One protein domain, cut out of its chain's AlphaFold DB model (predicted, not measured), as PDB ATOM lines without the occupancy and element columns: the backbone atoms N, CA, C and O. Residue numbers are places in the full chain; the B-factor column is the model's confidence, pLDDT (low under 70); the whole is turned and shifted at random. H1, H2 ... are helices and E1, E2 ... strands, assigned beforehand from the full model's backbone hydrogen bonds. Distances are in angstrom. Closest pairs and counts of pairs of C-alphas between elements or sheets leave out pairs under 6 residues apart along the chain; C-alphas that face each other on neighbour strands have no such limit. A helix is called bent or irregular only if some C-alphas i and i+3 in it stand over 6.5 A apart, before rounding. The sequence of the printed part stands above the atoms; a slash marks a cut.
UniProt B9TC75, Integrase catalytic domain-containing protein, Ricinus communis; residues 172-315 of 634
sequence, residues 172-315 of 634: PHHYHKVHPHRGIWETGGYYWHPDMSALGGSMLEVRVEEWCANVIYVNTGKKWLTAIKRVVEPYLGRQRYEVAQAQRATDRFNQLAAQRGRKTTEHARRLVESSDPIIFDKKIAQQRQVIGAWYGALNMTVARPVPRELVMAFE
ATOM      1  N   PRO A 172      12.584  76.526 100.797       85.38
ATOM      2  CA  PRO A 172      11.697  76.757 101.941       85.38
ATOM      3  C   PRO A 172      11.444  75.499 102.784       85.38
ATOM      4  O   PRO A 172      11.315  75.587 104.001       85.38
ATOM      5  N   HIS A 173      11.420  74.329 102.140       89.06
ATOM      6  CA  HIS A 173      11.431  73.030 102.799       89.06
ATOM      7  C   HIS A 173      12.777  72.362 102.548       89.06
ATOM      8  O   HIS A 173      13.161  72.166 101.407       89.06
ATOM      9  N   HIS A 174      13.505  72.005 103.603       91.38
ATOM     10  CA  HIS A 174      14.848  71.444 103.434       91.38
ATOM     11  C   HIS A 174      14.815  70.013 102.882       91.38
ATOM     12  O   HIS A 174      15.770  69.589 102.243       91.38
ATOM     13  N   TYR A 175      13.732  69.269 103.134       94.88
ATOM     14  CA  TYR A 175      13.592  67.864 102.760       94.88
ATOM     15  C   TYR A 175      12.463  67.672 101.752       94.88
ATOM     16  O   TYR A 175      11.337  68.115 101.982       94.88
ATOM     17  N   HIS A 176      12.750  66.953 100.670       95.12
ATOM     18  CA  HIS A 176      11.805  66.666  99.596       95.12
ATOM     19  C   HIS A 176      11.598  65.167  99.422       95.12
ATOM     20  O   HIS A 176      12.537  64.373  99.511       95.12
ATOM     21  N   LYS A 177      10.357  64.781  99.113       95.44
ATOM     22  CA  LYS A 177      10.019  63.399  98.780       95.44
ATOM     23  C   LYS A 177      10.501  63.059  97.371       95.44
ATOM     24  O   LYS A 177      10.170  63.763  96.417       95.44
ATOM     25  N   VAL A 178      11.213  61.946  97.225       94.62
ATOM     26  CA  VAL A 178      11.635  61.431  95.916       94.62
ATOM     27  C   VAL A 178      10.472  60.706  95.246       94.62
ATOM     28  O   VAL A 178       9.974  59.698  95.750       94.62
ATOM     29  N   HIS A 179      10.052  61.177  94.076       88.94
ATOM     30  CA  HIS A 179       9.121  60.449  93.224       88.94
ATOM     31  C   HIS A 179       9.879  59.373  92.417       88.94
ATOM     32  O   HIS A 179      10.766  59.741  91.644       88.94
ATOM     33  N   PRO A 180       9.506  58.077  92.488       79.12
ATOM     34  CA  PRO A 180      10.283  56.970  91.905       79.12
ATOM     35  C   PRO A 180      10.662  57.147  90.427       79.12
ATOM     36  O   PRO A 180      11.791  56.882  90.037       79.12
ATOM     37  N   HIS A 181       9.731  57.653  89.609       79.12
ATOM     38  CA  HIS A 181       9.938  57.819  88.162       79.12
ATOM     39  C   HIS A 181      10.181  59.254  87.697       79.12
ATOM     40  O   HIS A 181      10.430  59.453  86.514       79.12
ATOM     41  N   ARG A 182      10.040  60.257  88.573       79.31
ATOM     42  CA  ARG A 182      10.104  61.684  88.191       79.31
ATOM     43  C   ARG A 182      11.243  62.413  88.898       79.31
ATOM     44  O   ARG A 182      11.830  63.311  88.307       79.31
ATOM     45  N   GLY A 183      11.587  61.984  90.110       91.19
ATOM     46  CA  GLY A 183      12.590  62.600  90.969       91.19
ATOM     47  C   GLY A 183      11.980  63.574  91.966       91.19
ATOM     48  O   GLY A 183      10.899  63.327  92.494       91.19
ATOM     49  N   ILE A 184      12.672  64.668  92.251       94.00
ATOM     50  CA  ILE A 184      12.276  65.640  93.276       94.00
ATOM     51  C   ILE A 184      11.601  66.845  92.628       94.00
ATOM     52  O   ILE A 184      12.131  67.406  91.678       94.00
ATOM     53  N   TRP A 185      10.446  67.257  93.149       92.19
ATOM     54  CA  TRP A 185       9.815  68.516  92.759       92.19
ATOM     55  C   TRP A 185      10.381  69.675  93.581       92.19
ATOM     56  O   TRP A 185      10.290  69.651  94.808       92.19
ATOM     57  N   GLU A 186      10.924  70.682  92.904       91.56
ATOM     58  CA  GLU A 186      11.414  71.938  93.484       91.56
ATOM     59  C   GLU A 186      11.340  73.039  92.404       91.56
ATOM     60  O   GLU A 186      11.262  72.724  91.223       91.56
ATOM     61  N   THR A 187      11.305  74.328  92.765       83.69
ATOM     62  CA  THR A 187      11.444  75.476  91.834       83.69
ATOM     63  C   THR A 187      10.697  75.283  90.488       83.69
ATOM     64  O   THR A 187      11.256  75.410  89.394       83.69
ATOM     65  N   GLY A 188       9.415  74.904  90.575       77.69
ATOM     66  CA  GLY A 188       8.502  74.767  89.432       77.69
ATOM     67  C   GLY A 188       8.737  73.567  88.501       77.69
ATOM     68  O   GLY A 188       8.221  73.574  87.389       77.69
ATOM     69  N   GLY A 189       9.520  72.553  88.887       85.94
ATOM     70  CA  GLY A 189       9.745  71.378  88.037       85.94
ATOM     71  C   GLY A 189      10.312  70.158  88.763       85.94
ATOM     72  O   GLY A 189      10.712  70.221  89.923       85.94
ATOM     73  N   TYR A 190      10.358  69.024  88.061       88.88
ATOM     74  CA  TYR A 190      11.007  67.810  88.562       88.88
ATOM     75  C   TYR A 190      12.497  67.795  88.220       88.88
ATOM     76  O   TYR A 190      12.863  68.032  87.071       88.88
ATOM     77  N   TYR A 191      13.329  67.437  89.190       91.69
ATOM     78  CA  TYR A 191      14.766  67.217  89.062       91.69
ATOM     79  C   TYR A 191      15.086  65.741  89.221       91.69
ATOM     80  O   TYR A 191      14.512  65.062  90.073       91.69
ATOM     81  N   TRP A 192      16.020  65.247  88.418       86.62
ATOM     82  CA  TRP A 192      16.365  63.840  88.346       86.62
ATOM     83  C   TRP A 192      17.872  63.614  88.411       86.62
ATOM     84  O   TRP A 192      18.668  64.409  87.916       86.62
ATOM     85  N   HIS A 193      18.233  62.480  89.001       87.81
ATOM     86  CA  HIS A 193      19.545  61.862  88.906       87.81
ATOM     87  C   HIS A 193      19.338  60.334  88.867       87.81
ATOM     88  O   HIS A 193      18.457  59.859  89.590       87.81
ATOM     89  N   PRO A 194      20.106  59.550  88.082       84.44
ATOM     90  CA  PRO A 194      19.928  58.093  87.973       84.44
ATOM     91  C   PRO A 194      19.825  57.365  89.325       84.44
ATOM     92  O   PRO A 194      18.897  56.584  89.547       84.44
ATOM     93  N   ASP A 195      20.701  57.713  90.269       84.38
ATOM     94  CA  ASP A 195      20.732  57.150  91.629       84.38
ATOM     95  C   ASP A 195      19.461  57.405  92.462       84.38
ATOM     96  O   ASP A 195      19.249  56.745  93.478       84.38
ATOM     97  N   MET A 196      18.586  58.334  92.056       85.44
ATOM     98  CA  MET A 196      17.314  58.576  92.751       85.44
ATOM     99  C   MET A 196      16.285  57.471  92.517       85.44
ATOM    100  O   MET A 196      15.360  57.335  93.317       85.44
ATOM    101  N   SER A 197      16.440  56.672  91.457       83.31
ATOM    102  CA  SER A 197      15.537  55.554  91.150       83.31
ATOM    103  C   SER A 197      15.418  54.568  92.318       83.31
ATOM    104  O   SER A 197      14.314  54.170  92.683       83.31
ATOM    105  N   ALA A 198      16.540  54.261  92.976       85.12
ATOM    106  CA  ALA A 198      16.604  53.373  94.136       85.12
ATOM    107  C   ALA A 198      16.121  54.021  95.449       85.12
ATOM    108  O   ALA A 198      15.968  53.332  96.459       85.12
ATOM    109  N   LEU A 199      15.889  55.339  95.450       88.88
ATOM    110  CA  LEU A 199      15.545  56.139  96.630       88.88
ATOM    111  C   LEU A 199      14.082  56.605  96.629       88.88
ATOM    112  O   LEU A 199      13.690  57.410  97.479       88.88
ATOM    113  N   GLY A 200      13.266  56.097  95.702       88.62
ATOM    114  CA  GLY A 200      11.845  56.418  95.586       88.62
ATOM    115  C   GLY A 200      11.096  56.308  96.919       88.62
ATOM    116  O   GLY A 200      11.222  55.328  97.647       88.62
ATOM    117  N   GLY A 201      10.318  57.339  97.248       88.38
ATOM    118  CA  GLY A 201       9.549  57.439  98.490       88.38
ATOM    119  C   GLY A 201      10.294  58.060  99.675       88.38
ATOM    120  O   GLY A 201       9.629  58.516 100.605       88.38
ATOM    121  N   SER A 202      11.626  58.143  99.631       93.38
ATOM    122  CA  SER A 202      12.447  58.709 100.712       93.38
ATOM    123  C   SER A 202      12.334  60.236 100.788       93.38
ATOM    124  O   SER A 202      12.106  60.893  99.771       93.38
ATOM    125  N   MET A 203      12.529  60.797 101.984       95.88
ATOM    126  CA  MET A 203      12.684  62.240 102.201       95.88
ATOM    127  C   MET A 203      14.173  62.580 102.204       95.88
ATOM    128  O   MET A 203      14.888  62.160 103.111       95.88
ATOM    129  N   LEU A 204      14.642  63.312 101.196       95.44
ATOM    130  CA  LEU A 204      16.052  63.675 101.044       95.44
ATOM    131  C   LEU A 204      16.248  65.172 101.242       95.44
ATOM    132  O   LEU A 204      15.404  65.965 100.827       95.44
ATOM    133  N   GLU A 205      17.358  65.552 101.867       95.19
ATOM    134  CA  GLU A 205      17.735  66.955 102.021       95.19
ATOM    135  C   GLU A 205      18.163  67.532 100.665       95.19
ATOM    136  O   GLU A 205      18.903  66.902  99.906       95.19
ATOM    137  N   VAL A 206      17.686  68.735 100.359       95.25
ATOM    138  CA  VAL A 206      17.910  69.415  99.085       95.25
ATOM    139  C   VAL A 206      18.516  70.780  99.339       95.25
ATOM    140  O   VAL A 206      18.011  71.547 100.150       95.25
ATOM    141  N   ARG A 207      19.557  71.111  98.585       94.00
ATOM    142  CA  ARG A 207      20.058  72.471  98.401       94.00
ATOM    143  C   ARG A 207      19.900  72.885  96.952       94.00
ATOM    144  O   ARG A 207      19.758  72.053  96.062       94.00
ATOM    145  N   VAL A 208      19.915  74.178  96.708       92.19
ATOM    146  CA  VAL A 208      19.584  74.760  95.406       92.19
ATOM    147  C   VAL A 208      20.662  75.745  94.984       92.19
ATOM    148  O   VAL A 208      21.104  76.578  95.778       92.19
ATOM    149  N   GLU A 209      21.087  75.654  93.726       90.19
ATOM    150  CA  GLU A 209      22.054  76.599  93.183       90.19
ATOM    151  C   GLU A 209      21.365  77.936  92.879       90.19
ATOM    152  O   GLU A 209      20.313  77.987  92.241       90.19
ATOM    153  N   GLU A 210      21.946  79.043  93.339       87.75
ATOM    154  CA  GLU A 210      21.338  80.369  93.165       87.75
ATOM    155  C   GLU A 210      21.492  80.873  91.725       87.75
ATOM    156  O   GLU A 210      20.597  81.535  91.192       87.75
ATOM    157  N   TRP A 211      22.608  80.516  91.083       86.94
ATOM    158  CA  TRP A 211      22.981  80.985  89.748       86.94
ATOM    159  C   TRP A 211      22.481  80.100  88.605       86.94
ATOM    160  O   TRP A 211      22.499  80.535  87.459       86.94
ATOM    161  N   CYS A 212      22.000  78.890  88.897       86.31
ATOM    162  CA  CYS A 212      21.509  77.957  87.889       86.31
ATOM    163  C   CYS A 212      20.204  77.311  88.355       86.31
ATOM    164  O   CYS A 212      20.202  76.424  89.204       86.31
ATOM    165  N   ALA A 213      19.081  77.718  87.762       87.44
ATOM    166  CA  ALA A 213      17.775  77.160  88.099       87.44
ATOM    167  C   ALA A 213      17.637  75.677  87.727       87.44
ATOM    168  O   ALA A 213      16.724  75.011  88.208       87.44
ATOM    169  N   ASN A 214      18.517  75.141  86.880       85.44
ATOM    170  CA  ASN A 214      18.416  73.769  86.380       85.44
ATOM    171  C   ASN A 214      19.114  72.756  87.278       85.44
ATOM    172  O   ASN A 214      18.978  71.558  87.036       85.44
ATOM    173  N   VAL A 215      19.800  73.220  88.323       88.44
ATOM    174  CA  VAL A 215      20.608  72.383  89.205       88.44
ATOM    175  C   VAL A 215      20.124  72.498  90.645       88.44
ATOM    176  O   VAL A 215      19.969  73.589  91.194       88.44
ATOM    177  N   ILE A 216      19.935  71.341  91.272       92.75
ATOM    178  CA  ILE A 216      19.823  71.213  92.724       92.75
ATOM    179  C   ILE A 216      20.835  70.181  93.215       92.75
ATOM    180  O   ILE A 216      21.249  69.285  92.475       92.75
ATOM    181  N   TYR A 217      21.195  70.274  94.484       93.00
ATOM    182  CA  TYR A 217      22.047  69.305  95.151       93.00
ATOM    183  C   TYR A 217      21.216  68.495  96.134       93.00
ATOM    184  O   TYR A 217      20.503  69.060  96.958       93.00
ATOM    185  N   VAL A 218      21.293  67.172  96.052       93.44
ATOM    186  CA  VAL A 218      20.458  66.277  96.857       93.44
ATOM    187  C   VAL A 218      21.331  65.371  97.699       93.44
ATOM    188  O   VAL A 218      22.147  64.614  97.172       93.44
ATOM    189  N   ASN A 219      21.149  65.433  99.009       94.06
ATOM    190  CA  ASN A 219      21.855  64.591  99.952       94.06
ATOM    191  C   ASN A 219      21.143  63.241 100.081       94.06
ATOM    192  O   ASN A 219      19.993  63.157 100.511       94.06
ATOM    193  N   THR A 220      21.844  62.170  99.726       88.06
ATOM    194  CA  THR A 220      21.344  60.790  99.841       88.06
ATOM    195  C   THR A 220      21.654  60.145 101.194       88.06
ATOM    196  O   THR A 220      21.332  58.979 101.402       88.06
ATOM    197  N   GLY A 221      22.333  60.865 102.092       82.88
ATOM    198  CA  GLY A 221      22.904  60.345 103.338       82.88
ATOM    199  C   GLY A 221      24.310  59.763 103.167       82.88
ATOM    200  O   GLY A 221      25.086  59.791 104.112       82.88
ATOM    201  N   LYS A 222      24.663  59.295 101.960       81.44
ATOM    202  CA  LYS A 222      26.011  58.791 101.623       81.44
ATOM    203  C   LYS A 222      26.824  59.773 100.786       81.44
ATOM    204  O   LYS A 222      28.040  59.850 100.902       81.44
ATOM    205  N   LYS A 223      26.150  60.503  99.895       88.00
ATOM    206  CA  LYS A 223      26.764  61.489  99.000       88.00
ATOM    207  C   LYS A 223      25.775  62.568  98.581       88.00
ATOM    208  O   LYS A 223      24.563  62.336  98.539       88.00
ATOM    209  N   TRP A 224      26.322  63.712  98.188       91.00
ATOM    210  CA  TRP A 224      25.590  64.772  97.505       91.00
ATOM    211  C   TRP A 224      25.557  64.512  96.000       91.00
ATOM    212  O   TRP A 224      26.609  64.462  95.360       91.00
ATOM    213  N   LEU A 225      24.353  64.372  95.453       89.56
ATOM    214  CA  LEU A 225      24.074  64.247  94.026       89.56
ATOM    215  C   LEU A 225      23.810  65.618  93.406       89.56
ATOM    216  O   LEU A 225      23.105  66.428  94.003       89.56
ATOM    217  N   THR A 226      24.289  65.838  92.185       89.88
ATOM    218  CA  THR A 226      23.898  66.987  91.357       89.88
ATOM    219  C   THR A 226      22.715  66.566  90.492       89.88
ATOM    220  O   THR A 226      22.887  65.842  89.514       89.88
ATOM    221  N   ALA A 227      21.503  66.955  90.875       88.94
ATOM    222  CA  ALA A 227      20.288  66.592  90.156       88.94
ATOM    223  C   ALA A 227      19.855  67.707  89.209       88.94
ATOM    224  O   ALA A 227      19.943  68.893  89.530       88.94
ATOM    225  N   ILE A 228      19.357  67.305  88.043       86.44
ATOM    226  CA  ILE A 228      19.109  68.208  86.922       86.44
ATOM    227  C   ILE A 228      17.625  68.243  86.623       86.44
ATOM    228  O   ILE A 228      16.953  67.210  86.649       86.44
ATOM    229  N   LYS A 229      17.106  69.433  86.331       86.44
ATOM    230  CA  LYS A 229      15.707  69.593  85.944       86.44
ATOM    231  C   LYS A 229      15.412  68.756  84.693       86.44
ATOM    232  O   LYS A 229      16.138  68.828  83.711       86.44
ATOM    233  N   ARG A 230      14.333  67.970  84.711       79.81
ATOM    234  CA  ARG A 230      13.937  67.090  83.594       79.81
ATOM    235  C   ARG A 230      13.589  67.849  82.323       79.81
ATOM    236  O   ARG A 230      13.827  67.351  81.232       79.81
ATOM    237  N   VAL A 231      13.003  69.030  82.479       77.06
ATOM    238  CA  VAL A 231      12.705  69.945  81.378       77.06
ATOM    239  C   VAL A 231      13.695  71.096  81.499       77.06
ATOM    240  O   VAL A 231      13.537  71.951  82.365       77.06
ATOM    241  N   VAL A 232      14.762  71.046  80.701       73.50
ATOM    242  CA  VAL A 232      15.920  71.954  80.804       73.50
ATOM    243  C   VAL A 232      15.683  73.245  80.020       73.50
ATOM    244  O   VAL A 232      15.904  74.330  80.554       73.50
ATOM    245  N   GLU A 233      15.222  73.112  78.775       74.19
ATOM    246  CA  GLU A 233      15.210  74.158  77.743       74.19
ATOM    247  C   GLU A 233      14.591  75.495  78.193       74.19
ATOM    248  O   GLU A 233      15.272  76.514  78.081       74.19
ATOM    249  N   PRO A 234      13.397  75.546  78.819       73.94
ATOM    250  CA  PRO A 234      12.791  76.829  79.184       73.94
ATOM    251  C   PRO A 234      13.522  77.580  80.302       73.94
ATOM    252  O   PRO A 234      13.289  78.766  80.532       73.94
ATOM    253  N   TYR A 235      14.370  76.877  81.047       80.75
ATOM    254  CA  TYR A 235      15.068  77.392  82.217       80.75
ATOM    255  C   TYR A 235      16.581  77.512  81.978       80.75
ATOM    256  O   TYR A 235      17.320  77.915  82.876       80.75
ATOM    257  N   LEU A 236      17.058  77.179  80.774       75.94
ATOM    258  CA  LEU A 236      18.468  77.275  80.421       75.94
ATOM    259  C   LEU A 236      18.957  78.726  80.570       75.94
ATOM    260  O   LEU A 236      18.295  79.669  80.142       75.94
ATOM    261  N   GLY A 237      20.095  78.909  81.245       73.69
ATOM    262  CA  GLY A 237      20.656  80.232  81.549       73.69
ATOM    263  C   GLY A 237      19.867  81.059  82.576       73.69
ATOM    264  O   GLY A 237      20.264  82.182  82.880       73.69
ATOM    265  N   ARG A 238      18.769  80.527  83.133       83.19
ATOM    266  CA  ARG A 238      17.966  81.211  84.154       83.19
ATOM    267  C   ARG A 238      18.509  80.959  85.546       83.19
ATOM    268  O   ARG A 238      18.948  79.860  85.887       83.19
ATOM    269  N   GLN A 239      18.393  81.974  86.387       87.88
ATOM    270  CA  GLN A 239      18.728  81.885  87.801       87.88
ATOM    271  C   GLN A 239      17.502  81.483  88.614       87.88
ATOM    272  O   GLN A 239      16.358  81.762  88.244       87.88
ATOM    273  N   ARG A 240      17.730  80.856  89.771       88.56
ATOM    274  CA  ARG A 240      16.654  80.323  90.622       88.56
ATOM    275  C   ARG A 240      15.593  81.371  90.956       88.56
ATOM    276  O   ARG A 240      14.399  81.078  90.960       88.56
ATOM    277  N   TYR A 241      16.028  82.600  91.231       89.62
ATOM    278  CA  TYR A 241      15.133  83.690  91.606       89.62
ATOM    279  C   TYR A 241      14.136  84.059  90.496       89.62
ATOM    280  O   TYR A 241      12.971  84.298  90.802       89.62
ATOM    281  N   GLU A 242      14.560  84.062  89.227       87.62
ATOM    282  CA  GLU A 242      13.670  84.338  88.086       87.62
ATOM    283  C   GLU A 242      12.544  83.305  88.020       87.62
ATOM    284  O   GLU A 242      11.368  83.657  87.923       87.62
ATOM    285  N   VAL A 243      12.906  82.028  88.159       87.50
ATOM    286  CA  VAL A 243      11.956  80.913  88.114       87.50
ATOM    287  C   VAL A 243      11.007  80.934  89.307       87.50
ATOM    288  O   VAL A 243       9.801  80.765  89.142       87.50
ATOM    289  N   ALA A 244      11.522  81.208  90.507       87.69
ATOM    290  CA  ALA A 244      10.699  81.319  91.706       87.69
ATOM    291  C   ALA A 244       9.684  82.474  91.616       87.69
ATOM    292  O   ALA A 244       8.562  82.339  92.101       87.69
ATOM    293  N   GLN A 245      10.050  83.603  91.000       86.69
ATOM    294  CA  GLN A 245       9.133  84.732  90.813       86.69
ATOM    295  C   GLN A 245       8.079  84.456  89.742       86.69
ATOM    296  O   GLN A 245       6.909  84.758  89.972       86.69
ATOM    297  N   ALA A 246       8.456  83.824  88.626       84.31
ATOM    298  CA  ALA A 246       7.495  83.381  87.617       84.31
ATOM    299  C   ALA A 246       6.463  82.413  88.220       84.31
ATOM    300  O   ALA A 246       5.263  82.622  88.067       84.31
ATOM    301  N   GLN A 247       6.910  81.433  89.017       82.94
ATOM    302  CA  GLN A 247       6.010  80.506  89.707       82.94
ATOM    303  C   GLN A 247       5.050  81.236  90.656       82.94
ATOM    304  O   GLN A 247       3.846  81.007  90.611       82.94
ATOM    305  N   ARG A 248       5.558  82.163  91.479       83.44
ATOM    306  CA  ARG A 248       4.720  82.954  92.398       83.44
ATOM    307  C   ARG A 248       3.693  83.812  91.665       83.44
ATOM    308  O   ARG A 248       2.579  83.971  92.162       83.44
ATOM    309  N   ALA A 249       4.056  84.381  90.517       80.75
ATOM    310  CA  ALA A 249       3.136  85.153  89.690       80.75
ATOM    311  C   ALA A 249       2.006  84.262  89.152       80.75
ATOM    312  O   ALA A 249       0.836  84.627  89.284       80.75
ATOM    313  N   THR A 250       2.347  83.074  88.645       77.88
ATOM    314  CA  THR A 250       1.386  82.057  88.197       77.88
ATOM    315  C   THR A 250       0.477  81.594  89.335       77.88
ATOM    316  O   THR A 250      -0.744  81.603  89.188       77.88
ATOM    317  N   ASP A 251       1.033  81.267  90.503       79.81
ATOM    318  CA  ASP A 251       0.262  80.830  91.671       79.81
ATOM    319  C   ASP A 251      -0.713  81.920  92.133       79.81
ATOM    320  O   ASP A 251      -1.883  81.645  92.403       79.81
ATOM    321  N   ARG A 252      -0.261  83.181  92.173       79.75
ATOM    322  CA  ARG A 252      -1.102  84.333  92.524       79.75
ATOM    323  C   ARG A 252      -2.214  84.553  91.502       79.75
ATOM    324  O   ARG A 252      -3.345  84.836  91.895       79.75
ATOM    325  N   PHE A 253      -1.909  84.432  90.211       75.50
ATOM    326  CA  PHE A 253      -2.909  84.523  89.151       75.50
ATOM    327  C   PHE A 253      -3.966  83.424  89.302       75.50
ATOM    328  O   PHE A 253      -5.155  83.731  89.340       75.50
ATOM    329  N   ASN A 254      -3.540  82.174  89.499       75.06
ATOM    330  CA  ASN A 254      -4.425  81.027  89.708       75.06
ATOM    331  C   ASN A 254      -5.305  81.199  90.952       75.06
ATOM    332  O   ASN A 254      -6.503  80.926  90.900       75.06
ATOM    333  N   GLN A 255      -4.749  81.702  92.058       77.19
ATOM    334  CA  GLN A 255      -5.512  82.004  93.273       77.19
ATOM    335  C   GLN A 255      -6.578  83.080  93.031       77.19
ATOM    336  O   GLN A 255      -7.730  82.903  93.427       77.19
ATOM    337  N   LEU A 256      -6.227  84.176  92.350       73.62
ATOM    338  CA  LEU A 256      -7.170  85.251  92.017       73.62
ATOM    339  C   LEU A 256      -8.241  84.797  91.015       73.62
ATOM    340  O   LEU A 256      -9.402  85.185  91.142       73.62
ATOM    341  N   ALA A 257      -7.875  83.963  90.040       68.31
ATOM    342  CA  ALA A 257      -8.805  83.368  89.086       68.31
ATOM    343  C   ALA A 257      -9.797  82.423  89.787       68.31
ATOM    344  O   ALA A 257     -11.007  82.560  89.605       68.31
ATOM    345  N   ALA A 258      -9.304  81.556  90.680       67.62
ATOM    346  CA  ALA A 258     -10.125  80.646  91.478       67.62
ATOM    347  C   ALA A 258     -11.095  81.378  92.425       67.62
ATOM    348  O   ALA A 258     -12.195  80.887  92.684       67.62
ATOM    349  N   GLN A 259     -10.716  82.560  92.923       68.81
ATOM    350  CA  GLN A 259     -11.598  83.428  93.713       68.81
ATOM    351  C   GLN A 259     -12.674  84.119  92.860       68.81
ATOM    352  O   GLN A 259     -13.754  84.409  93.369       68.81
ATOM    353  N   ARG A 260     -12.403  84.379  91.572       63.53
ATOM    354  CA  ARG A 260     -13.288  85.139  90.672       63.53
ATOM    355  C   ARG A 260     -14.249  84.290  89.838       63.53
ATOM    356  O   ARG A 260     -15.232  84.837  89.351       63.53
ATOM    357  N   GLY A 261     -14.022  82.986  89.660       53.78
ATOM    358  CA  GLY A 261     -14.855  82.182  88.760       53.78
ATOM    359  C   GLY A 261     -14.930  80.708  89.125       53.78
ATOM    360  O   GLY A 261     -14.045  79.935  88.782       53.78
ATOM    361  N   ARG A 262     -16.039  80.283  89.742       50.81
ATOM    362  CA  ARG A 262     -16.374  78.852  89.867       50.81
ATOM    363  C   ARG A 262     -17.256  78.315  88.729       50.81
ATOM    364  O   ARG A 262     -17.480  77.110  88.704       50.81
ATOM    365  N   LYS A 263     -17.768  79.143  87.799       51.28
ATOM    366  CA  LYS A 263     -18.717  78.696  86.751       51.28
ATOM    367  C   LYS A 263     -18.737  79.566  85.474       51.28
ATOM    368  O   LYS A 263     -19.735  80.231  85.222       51.28
ATOM    369  N   THR A 264     -17.706  79.537  84.630       56.88
ATOM    370  CA  THR A 264     -17.823  80.100  83.263       56.88
ATOM    371  C   THR A 264     -16.983  79.333  82.244       56.88
ATOM    372  O   THR A 264     -15.856  78.941  82.518       56.88
ATOM    373  N   THR A 265     -17.513  79.141  81.036       50.09
ATOM    374  CA  THR A 265     -16.829  78.513  79.885       50.09
ATOM    375  C   THR A 265     -15.607  79.310  79.409       50.09
ATOM    376  O   THR A 265     -14.642  78.736  78.908       50.09
ATOM    377  N   GLU A 266     -15.591  80.620  79.655       54.03
ATOM    378  CA  GLU A 266     -14.440  81.503  79.428       54.03
ATOM    379  C   GLU A 266     -13.255  81.191  80.370       54.03
ATOM    380  O   GLU A 266     -12.098  81.342  79.987       54.03
ATOM    381  N   HIS A 267     -13.523  80.665  81.575       54.47
ATOM    382  CA  HIS A 267     -12.501  80.216  82.533       54.47
ATOM    383  C   HIS A 267     -11.762  78.964  82.031       54.47
ATOM    384  O   HIS A 267     -10.551  78.851  82.203       54.47
ATOM    385  N   ALA A 268     -12.470  78.039  81.372       51.47
ATOM    386  CA  ALA A 268     -11.860  76.854  80.766       51.47
ATOM    387  C   ALA A 268     -10.996  77.214  79.545       51.47
ATOM    388  O   ALA A 268      -9.909  76.667  79.397       51.47
ATOM    389  N   ARG A 269     -11.428  78.182  78.717       49.94
ATOM    390  CA  ARG A 269     -10.609  78.706  77.608       49.94
ATOM    391  C   ARG A 269      -9.365  79.455  78.096       49.94
ATOM    392  O   ARG A 269      -8.287  79.178  77.591       49.94
ATOM    393  N   ARG A 270      -9.461  80.299  79.134       52.19
ATOM    394  CA  ARG A 270      -8.286  81.001  79.700       52.19
ATOM    395  C   ARG A 270      -7.277  80.078  80.390       52.19
ATOM    396  O   ARG A 270      -6.093  80.379  80.356       52.19
ATOM    397  N   LEU A 271      -7.712  78.960  80.974       45.38
ATOM    398  CA  LEU A 271      -6.809  77.924  81.505       45.38
ATOM    399  C   LEU A 271      -6.013  77.203  80.402       45.38
ATOM    400  O   LEU A 271      -4.901  76.750  80.658       45.38
ATOM    401  N   VAL A 272      -6.583  77.097  79.197       41.84
ATOM    402  CA  VAL A 272      -5.938  76.510  78.010       41.84
ATOM    403  C   VAL A 272      -5.103  77.551  77.251       41.84
ATOM    404  O   VAL A 272      -4.104  77.205  76.640       41.84
ATOM    405  N   GLU A 273      -5.446  78.839  77.319       41.66
ATOM    406  CA  GLU A 273      -4.604  79.920  76.775       41.66
ATOM    407  C   GLU A 273      -3.422  80.275  77.698       41.66
ATOM    408  O   GLU A 273      -2.388  80.728  77.219       41.66
ATOM    409  N   SER A 274      -3.528  80.043  79.015       43.44
ATOM    410  CA  SER A 274      -2.440  80.271  79.985       43.44
ATOM    411  C   SER A 274      -1.538  79.051  80.211       43.44
ATOM    412  O   SER A 274      -0.754  79.045  81.163       43.44
ATOM    413  N   SER A 275      -1.673  77.991  79.410       36.31
ATOM    414  CA  SER A 275      -0.915  76.747  79.587       36.31
ATOM    415  C   SER A 275       0.501  76.783  79.007       36.31
ATOM    416  O   SER A 275       1.142  75.737  78.966       36.31
ATOM    417  N   ASP A 276       1.010  77.958  78.615       46.44
ATOM    418  CA  ASP A 276       2.439  78.167  78.370       46.44
ATOM    419  C   ASP A 276       3.124  78.673  79.660       46.44
ATOM    420  O   ASP A 276       3.039  79.860  79.995       46.44
ATOM    421  N   PRO A 277       3.760  77.799  80.467       46.62
ATOM    422  CA  PRO A 277       3.876  78.023  81.913       46.62
ATOM    423  C   PRO A 277       5.031  78.932  82.356       46.62
ATOM    424  O   PRO A 277       5.426  78.884  83.523       46.62
ATOM    425  N   ILE A 278       5.668  79.683  81.452       60.41
ATOM    426  CA  ILE A 278       7.013  80.222  81.713       60.41
ATOM    427  C   ILE A 278       7.187  81.630  81.122       60.41
ATOM    428  O   ILE A 278       8.082  81.905  80.325       60.41
ATOM    429  N   ILE A 279       6.330  82.565  81.541       66.75
ATOM    430  CA  ILE A 279       6.547  83.994  81.279       66.75
ATOM    431  C   ILE A 279       7.404  84.566  82.409       66.75
ATOM    432  O   ILE A 279       6.931  84.798  83.523       66.75
ATOM    433  N   PHE A 280       8.683  84.800  82.124       77.19
ATOM    434  CA  PHE A 280       9.581  85.477  83.054       77.19
ATOM    435  C   PHE A 280       9.399  86.993  82.988       77.19
ATOM    436  O   PHE A 280       9.304  87.583  81.909       77.19
ATOM    437  N   ASP A 281       9.416  87.643  84.150       81.31
ATOM    438  CA  ASP A 281       9.423  89.100  84.229       81.31
ATOM    439  C   ASP A 281      10.706  89.651  83.582       81.31
ATOM    440  O   ASP A 281      11.820  89.382  84.042       81.31
ATOM    441  N   LYS A 282      10.547  90.438  82.509       79.31
ATOM    442  CA  LYS A 282      11.661  91.013  81.738       79.31
ATOM    443  C   LYS A 282      12.589  91.872  82.597       79.31
ATOM    444  O   LYS A 282      13.800  91.840  82.395       79.31
ATOM    445  N   LYS A 283      12.044  92.619  83.560       82.38
ATOM    446  CA  LYS A 283      12.828  93.483  84.447       82.38
ATOM    447  C   LYS A 283      13.666  92.640  85.399       82.38
ATOM    448  O   LYS A 283      14.855  92.908  85.552       82.38
ATOM    449  N   ILE A 284      13.072  91.612  86.006       84.12
ATOM    450  CA  ILE A 284      13.803  90.697  86.897       84.12
ATOM    451  C   ILE A 284      14.884  89.950  86.111       84.12
ATOM    452  O   ILE A 284      16.020  89.878  86.573       84.12
ATOM    453  N   ALA A 285      14.563  89.454  84.915       81.06
ATOM    454  CA  ALA A 285      15.519  88.777  84.045       81.06
ATOM    455  C   ALA A 285      16.712  89.676  83.689       81.06
ATOM    456  O   ALA A 285      17.857  89.273  83.869       81.06
ATOM    457  N   GLN A 286      16.464  90.923  83.275       82.94
ATOM    458  CA  GLN A 286      17.527  91.883  82.964       82.94
ATOM    459  C   GLN A 286      18.397  92.190  84.192       82.94
ATOM    460  O   GLN A 286      19.625  92.191  84.104       82.94
ATOM    461  N   GLN A 287      17.778  92.398  85.358       86.12
ATOM    462  CA  GLN A 287      18.496  92.601  86.619       86.12
ATOM    463  C   GLN A 287      19.389  91.401  86.962       86.12
ATOM    464  O   GLN A 287      20.545  91.578  87.345       86.12
ATOM    465  N   ARG A 288      18.871  90.176  86.818       88.75
ATOM    466  CA  ARG A 288      19.630  88.954  87.102       88.75
ATOM    467  C   ARG A 288      20.724  88.693  86.081       88.75
ATOM    468  O   ARG A 288      21.785  88.237  86.491       88.75
ATOM    469  N   GLN A 289      20.514  89.024  84.811       83.25
ATOM    470  CA  GLN A 289      21.530  88.915  83.769       83.25
ATOM    471  C   GLN A 289      22.733  89.816  84.069       83.25
ATOM    472  O   GLN A 289      23.858  89.327  84.062       83.25
ATOM    473  N   VAL A 290      22.501  91.091  84.403       83.31
ATOM    474  CA  VAL A 290      23.571  92.038  84.771       83.31
ATOM    475  C   VAL A 290      24.350  91.537  85.990       83.31
ATOM    476  O   VAL A 290      25.573  91.419  85.950       83.31
ATOM    477  N   ILE A 291      23.637  91.160  87.055       87.69
ATOM    478  CA  ILE A 291      24.255  90.632  88.277       87.69
ATOM    479  C   ILE A 291      25.026  89.330  87.984       87.69
ATOM    480  O   ILE A 291      26.154  89.154  88.439       87.69
ATOM    481  N   GLY A 292      24.429  88.413  87.222       84.25
ATOM    482  CA  GLY A 292      25.012  87.119  86.873       84.25
ATOM    483  C   GLY A 292      26.266  87.242  86.019       84.25
ATOM    484  O   GLY A 292      27.238  86.547  86.290       84.25
ATOM    485  N   ALA A 293      26.281  88.154  85.045       81.44
ATOM    486  CA  ALA A 293      27.465  88.438  84.239       81.44
ATOM    487  C   ALA A 293      28.617  88.963  85.110       81.44
ATOM    488  O   ALA A 293      29.740  88.472  85.003       81.44
ATOM    489  N   TRP A 294      28.324  89.891  86.029       86.56
ATOM    490  CA  TRP A 294      29.327  90.452  86.935       86.56
ATOM    491  C   TRP A 294      29.944  89.391  87.854       86.56
ATOM    492  O   TRP A 294      31.160  89.220  87.893       86.56
ATOM    493  N   TYR A 295      29.118  88.612  88.559       87.69
ATOM    494  CA  TYR A 295      29.624  87.544  89.431       87.69
ATOM    495  C   TYR A 295      30.206  86.358  88.656       87.69
ATOM    496  O   TYR A 295      31.045  85.637  89.195       87.69
ATOM    497  N   GLY A 296      29.791  86.160  87.404       82.88
ATOM    498  CA  GLY A 296      30.366  85.169  86.500       82.88
ATOM    499  C   GLY A 296      31.803  85.510  86.134       82.88
ATOM    500  O   GLY A 296      32.666  84.648  86.251       82.88
ATOM    501  N   ALA A 297      32.090  86.780  85.837       81.12
ATOM    502  CA  ALA A 297      33.459  87.263  85.641       81.12
ATOM    503  C   ALA A 297      34.337  87.095  86.899       81.12
ATOM    504  O   ALA A 297      35.553  86.951  86.803       81.12
ATOM    505  N   LEU A 298      33.723  87.058  88.086       82.88
ATOM    506  CA  LEU A 298      34.389  86.759  89.357       82.88
ATOM    507  C   LEU A 298      34.453  85.249  89.673       82.88
ATOM    508  O   LEU A 298      34.855  84.884  90.776       82.88
ATOM    509  N   ASN A 299      34.049  84.359  88.759       83.38
ATOM    510  CA  ASN A 299      33.952  82.905  88.962       83.38
ATOM    511  C   ASN A 299      33.073  82.483  90.156       83.38
ATOM    512  O   ASN A 299      33.262  81.416  90.735       83.38
ATOM    513  N   MET A 300      32.086  83.295  90.542       84.19
ATOM    514  CA  MET A 300      31.200  83.002  91.680       84.19
ATOM    515  C   MET A 300      29.912  82.259  91.306       84.19
ATOM    516  O   MET A 300      29.168  81.841  92.202       84.19
ATOM    517  N   THR A 301      29.643  82.106  90.010       80.50
ATOM    518  CA  THR A 301      28.397  81.541  89.467       80.50
ATOM    519  C   THR A 301      28.503  80.076  89.054       80.50
ATOM    520  O   THR A 301      27.500  79.485  88.658       80.50
ATOM    521  N   VAL A 302      29.697  79.488  89.143       68.50
ATOM    522  CA  VAL A 302      29.943  78.098  88.752       68.50
ATOM    523  C   VAL A 302      29.173  77.169  89.694       68.50
ATOM    524  O   VAL A 302      29.286  77.282  90.912       68.50
ATOM    525  N   ALA A 303      28.367  76.270  89.133       67.12
ATOM    526  CA  ALA A 303      27.726  75.190  89.880       67.12
ATOM    527  C   ALA A 303      28.704  74.015  90.043       67.12
ATOM    528  O   ALA A 303      29.586  73.819  89.203       67.12
ATOM    529  N   ARG A 304      28.533  73.195  91.088       66.06
ATOM    530  CA  ARG A 304      29.252  71.912  91.205       66.06
ATOM    531  C   ARG A 304      29.005  71.082  89.932       66.06
ATOM    532  O   ARG A 304      27.872  71.120  89.442       66.06
ATOM    533  N   PRO A 305      30.013  70.370  89.380       54.22
ATOM    534  CA  PRO A 305      30.020  69.958  87.994       54.22
ATOM    535  C   PRO A 305      28.758  69.199  87.664       54.22
ATOM    536  O   PRO A 305      28.408  68.181  88.269       54.22
ATOM    537  N   VAL A 306      28.082  69.746  86.676       53.31
ATOM    538  CA  VAL A 306      27.097  69.034  85.894       53.31
ATOM    539  C   VAL A 306      27.903  68.101  84.972       53.31
ATOM    540  O   VAL A 306      28.970  68.512  84.507       53.31
ATOM    541  N   PRO A 307      27.479  66.847  84.723       50.72
ATOM    542  CA  PRO A 307      28.144  65.976  83.752       50.72
ATOM    543  C   PRO A 307      28.471  66.728  82.452       50.72
ATOM    544  O   PRO A 307      27.648  67.520  81.986       50.72
ATOM    545  N   ARG A 308      29.668  66.506  81.879       39.31
ATOM    546  CA  ARG A 308      30.191  67.245  80.704       39.31
ATOM    547  C   ARG A 308      29.200  67.324  79.536       39.31
ATOM    548  O   ARG A 308      29.197  68.312  78.817       39.31
ATOM    549  N   GLU A 309      28.331  66.332  79.397       41.53
ATOM    550  CA  GLU A 309      27.245  66.271  78.411       41.53
ATOM    551  C   GLU A 309      26.272  67.463  78.498       41.53
ATOM    552  O   GLU A 309      25.794  67.941  77.475       41.53
ATOM    553  N   LEU A 310      26.030  68.006  79.696       42.00
ATOM    554  CA  LEU A 310      25.237  69.224  79.880       42.00
ATOM    555  C   LEU A 310      26.073  70.499  79.810       42.00
ATOM    556  O   LEU A 310      25.547  71.511  79.370       42.00
ATOM    557  N   VAL A 311      27.357  70.456  80.185       38.88
ATOM    558  CA  VAL A 311      28.308  71.569  79.970       38.88
ATOM    559  C   VAL A 311      28.427  71.890  78.475       38.88
ATOM    560  O   VAL A 311      28.333  73.049  78.092       38.88
ATOM    561  N   MET A 312      28.483  70.864  77.622       33.03
ATOM    562  CA  MET A 312      28.465  70.997  76.157       33.03
ATOM    563  C   MET A 312      27.152  71.608  75.631       33.03
ATOM    564  O   MET A 312      27.165  72.348  74.648       33.03
ATOM    565  N   ALA A 313      26.026  71.370  76.317       36.88
ATOM    566  CA  ALA A 313      24.736  71.996  76.012       36.88
ATOM    567  C   ALA A 313      24.644  73.470  76.469       36.88
ATOM    568  O   ALA A 313      23.796  74.209  75.970       36.88
ATOM    569  N   PHE A 314      25.509  73.917  77.390       35.56
ATOM    570  CA  PHE A 314      25.660  75.335  77.739       35.56
ATOM    571  C   PHE A 314      26.530  76.105  76.726       35.56
ATOM    572  O   PHE A 314      26.465  77.332  76.709       35.56
ATOM    573  N   GLU A 315      27.304  75.415  75.876       31.80
ATOM    574  CA  GLU A 315      28.299  76.043  74.989       31.80
ATOM    575  C   GLU A 315      28.007  75.931  73.480       31.80
ATOM    576  O   GLU A 315      28.680  76.597  72.698       31.80
TER     577      GLU A 315
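AT A GLANCE: This is residues 172 to 315 of the 634 residues of the protein "Integrase catalytic domain-containing protein" of Ricinus communis (UniProt B9TC75). A small six-stranded sheet is curled like part of a barrel, nearly closed, with the short helix H1 beside its strands. The long helix H2 starts at this sheet and runs away from it as an arm; H3 folds back near H2, residues 259 to 266 at the arm's end stick out, and H4 and H5 lie apart from the strands. The printed part has 144 residues with six named strands and five named helices, in the order E1 E2 E3 H1 E4 E5 E6 H2 H3 H4 H5; the sheet runs E1 E4 E5 E6 E3 E2, all antiparallel, and the class is mixed, helices and strands. The whole is only just compact, close to loose, with a radius of gyration of the C-alphas of 17.3 A and spans of 51 by 40 by 26 A.

IN THESE COORDINATES: E1, residues 175 to 177, begins at C-alpha 175 (13.592, 67.864, 102.760). E2 is residues 184 to 186, E3 189 to 192, and H1 194 to 199. E4, residues 203 to 208, is 15.8 A long; E5, 215 to 219, 13.3 A; E6, 224 to 229, 16.0 A. H2, residues 240 to 260, measures 30.3 A from C-alpha 240 (16.654, 80.323, 90.622). H3 is residues 265 to 273, 12.7 A; H4, 282 to 297, 22.5 A; H5, 308 to 315, ends at C-alpha 315 (28.299, 76.043, 74.989).

HOW THE PARTS SIT: The strongly twisted sheet is a folded sheet, bent back on itself: E1 E4 E5 face E3 E2, with E6 as the hinge. The closest C-alphas of its edge strands, Lys 177 of E1 and Ile 184 of E2, are 6.4 A apart. E4 E5 E6 form a meander, each strand the antiparallel neighbour of the one before. Within hydrogen-bond range are N 176 and O 204 for E1 and E4, 2.8 A; N 207 and O 217 for E4 and E5, 2.8 A; N 218 and O 225 for E5 and E6, 2.8 A; N 192 and O 228 for E6 and E3, 2.8 A; and N 184 and O 191 for the hairpin E2 and E3, 2.9 A. H1 is on the sheet, over none of its strands. H2 only grazes the sheet, with residues 240 to 244. H2 and H4 only just touch, with 3 pairs of C-alphas within 8 A, closest Glu 242 and Ala 285 at 6.3 A; they run opposite ways at a shallow tilt of 17 degrees. H2 and H3 are near each other. H5 is apart from H2, H3 and H4. Every O i to N i+4 pair is within range in H2, H3 and H4; H5 has 3 of 4, and H1 0 of 2 but 2 of 3 O i to N i+3 pairs.

THE WHOLE: The C-alphas farthest apart, of Lys 263 and Leu 298, are 53.8 A apart. The printed part has no cut and no long link. Its mean pLDDT is 76.7; residues 257 to 279 and 302 to 315 are under 70.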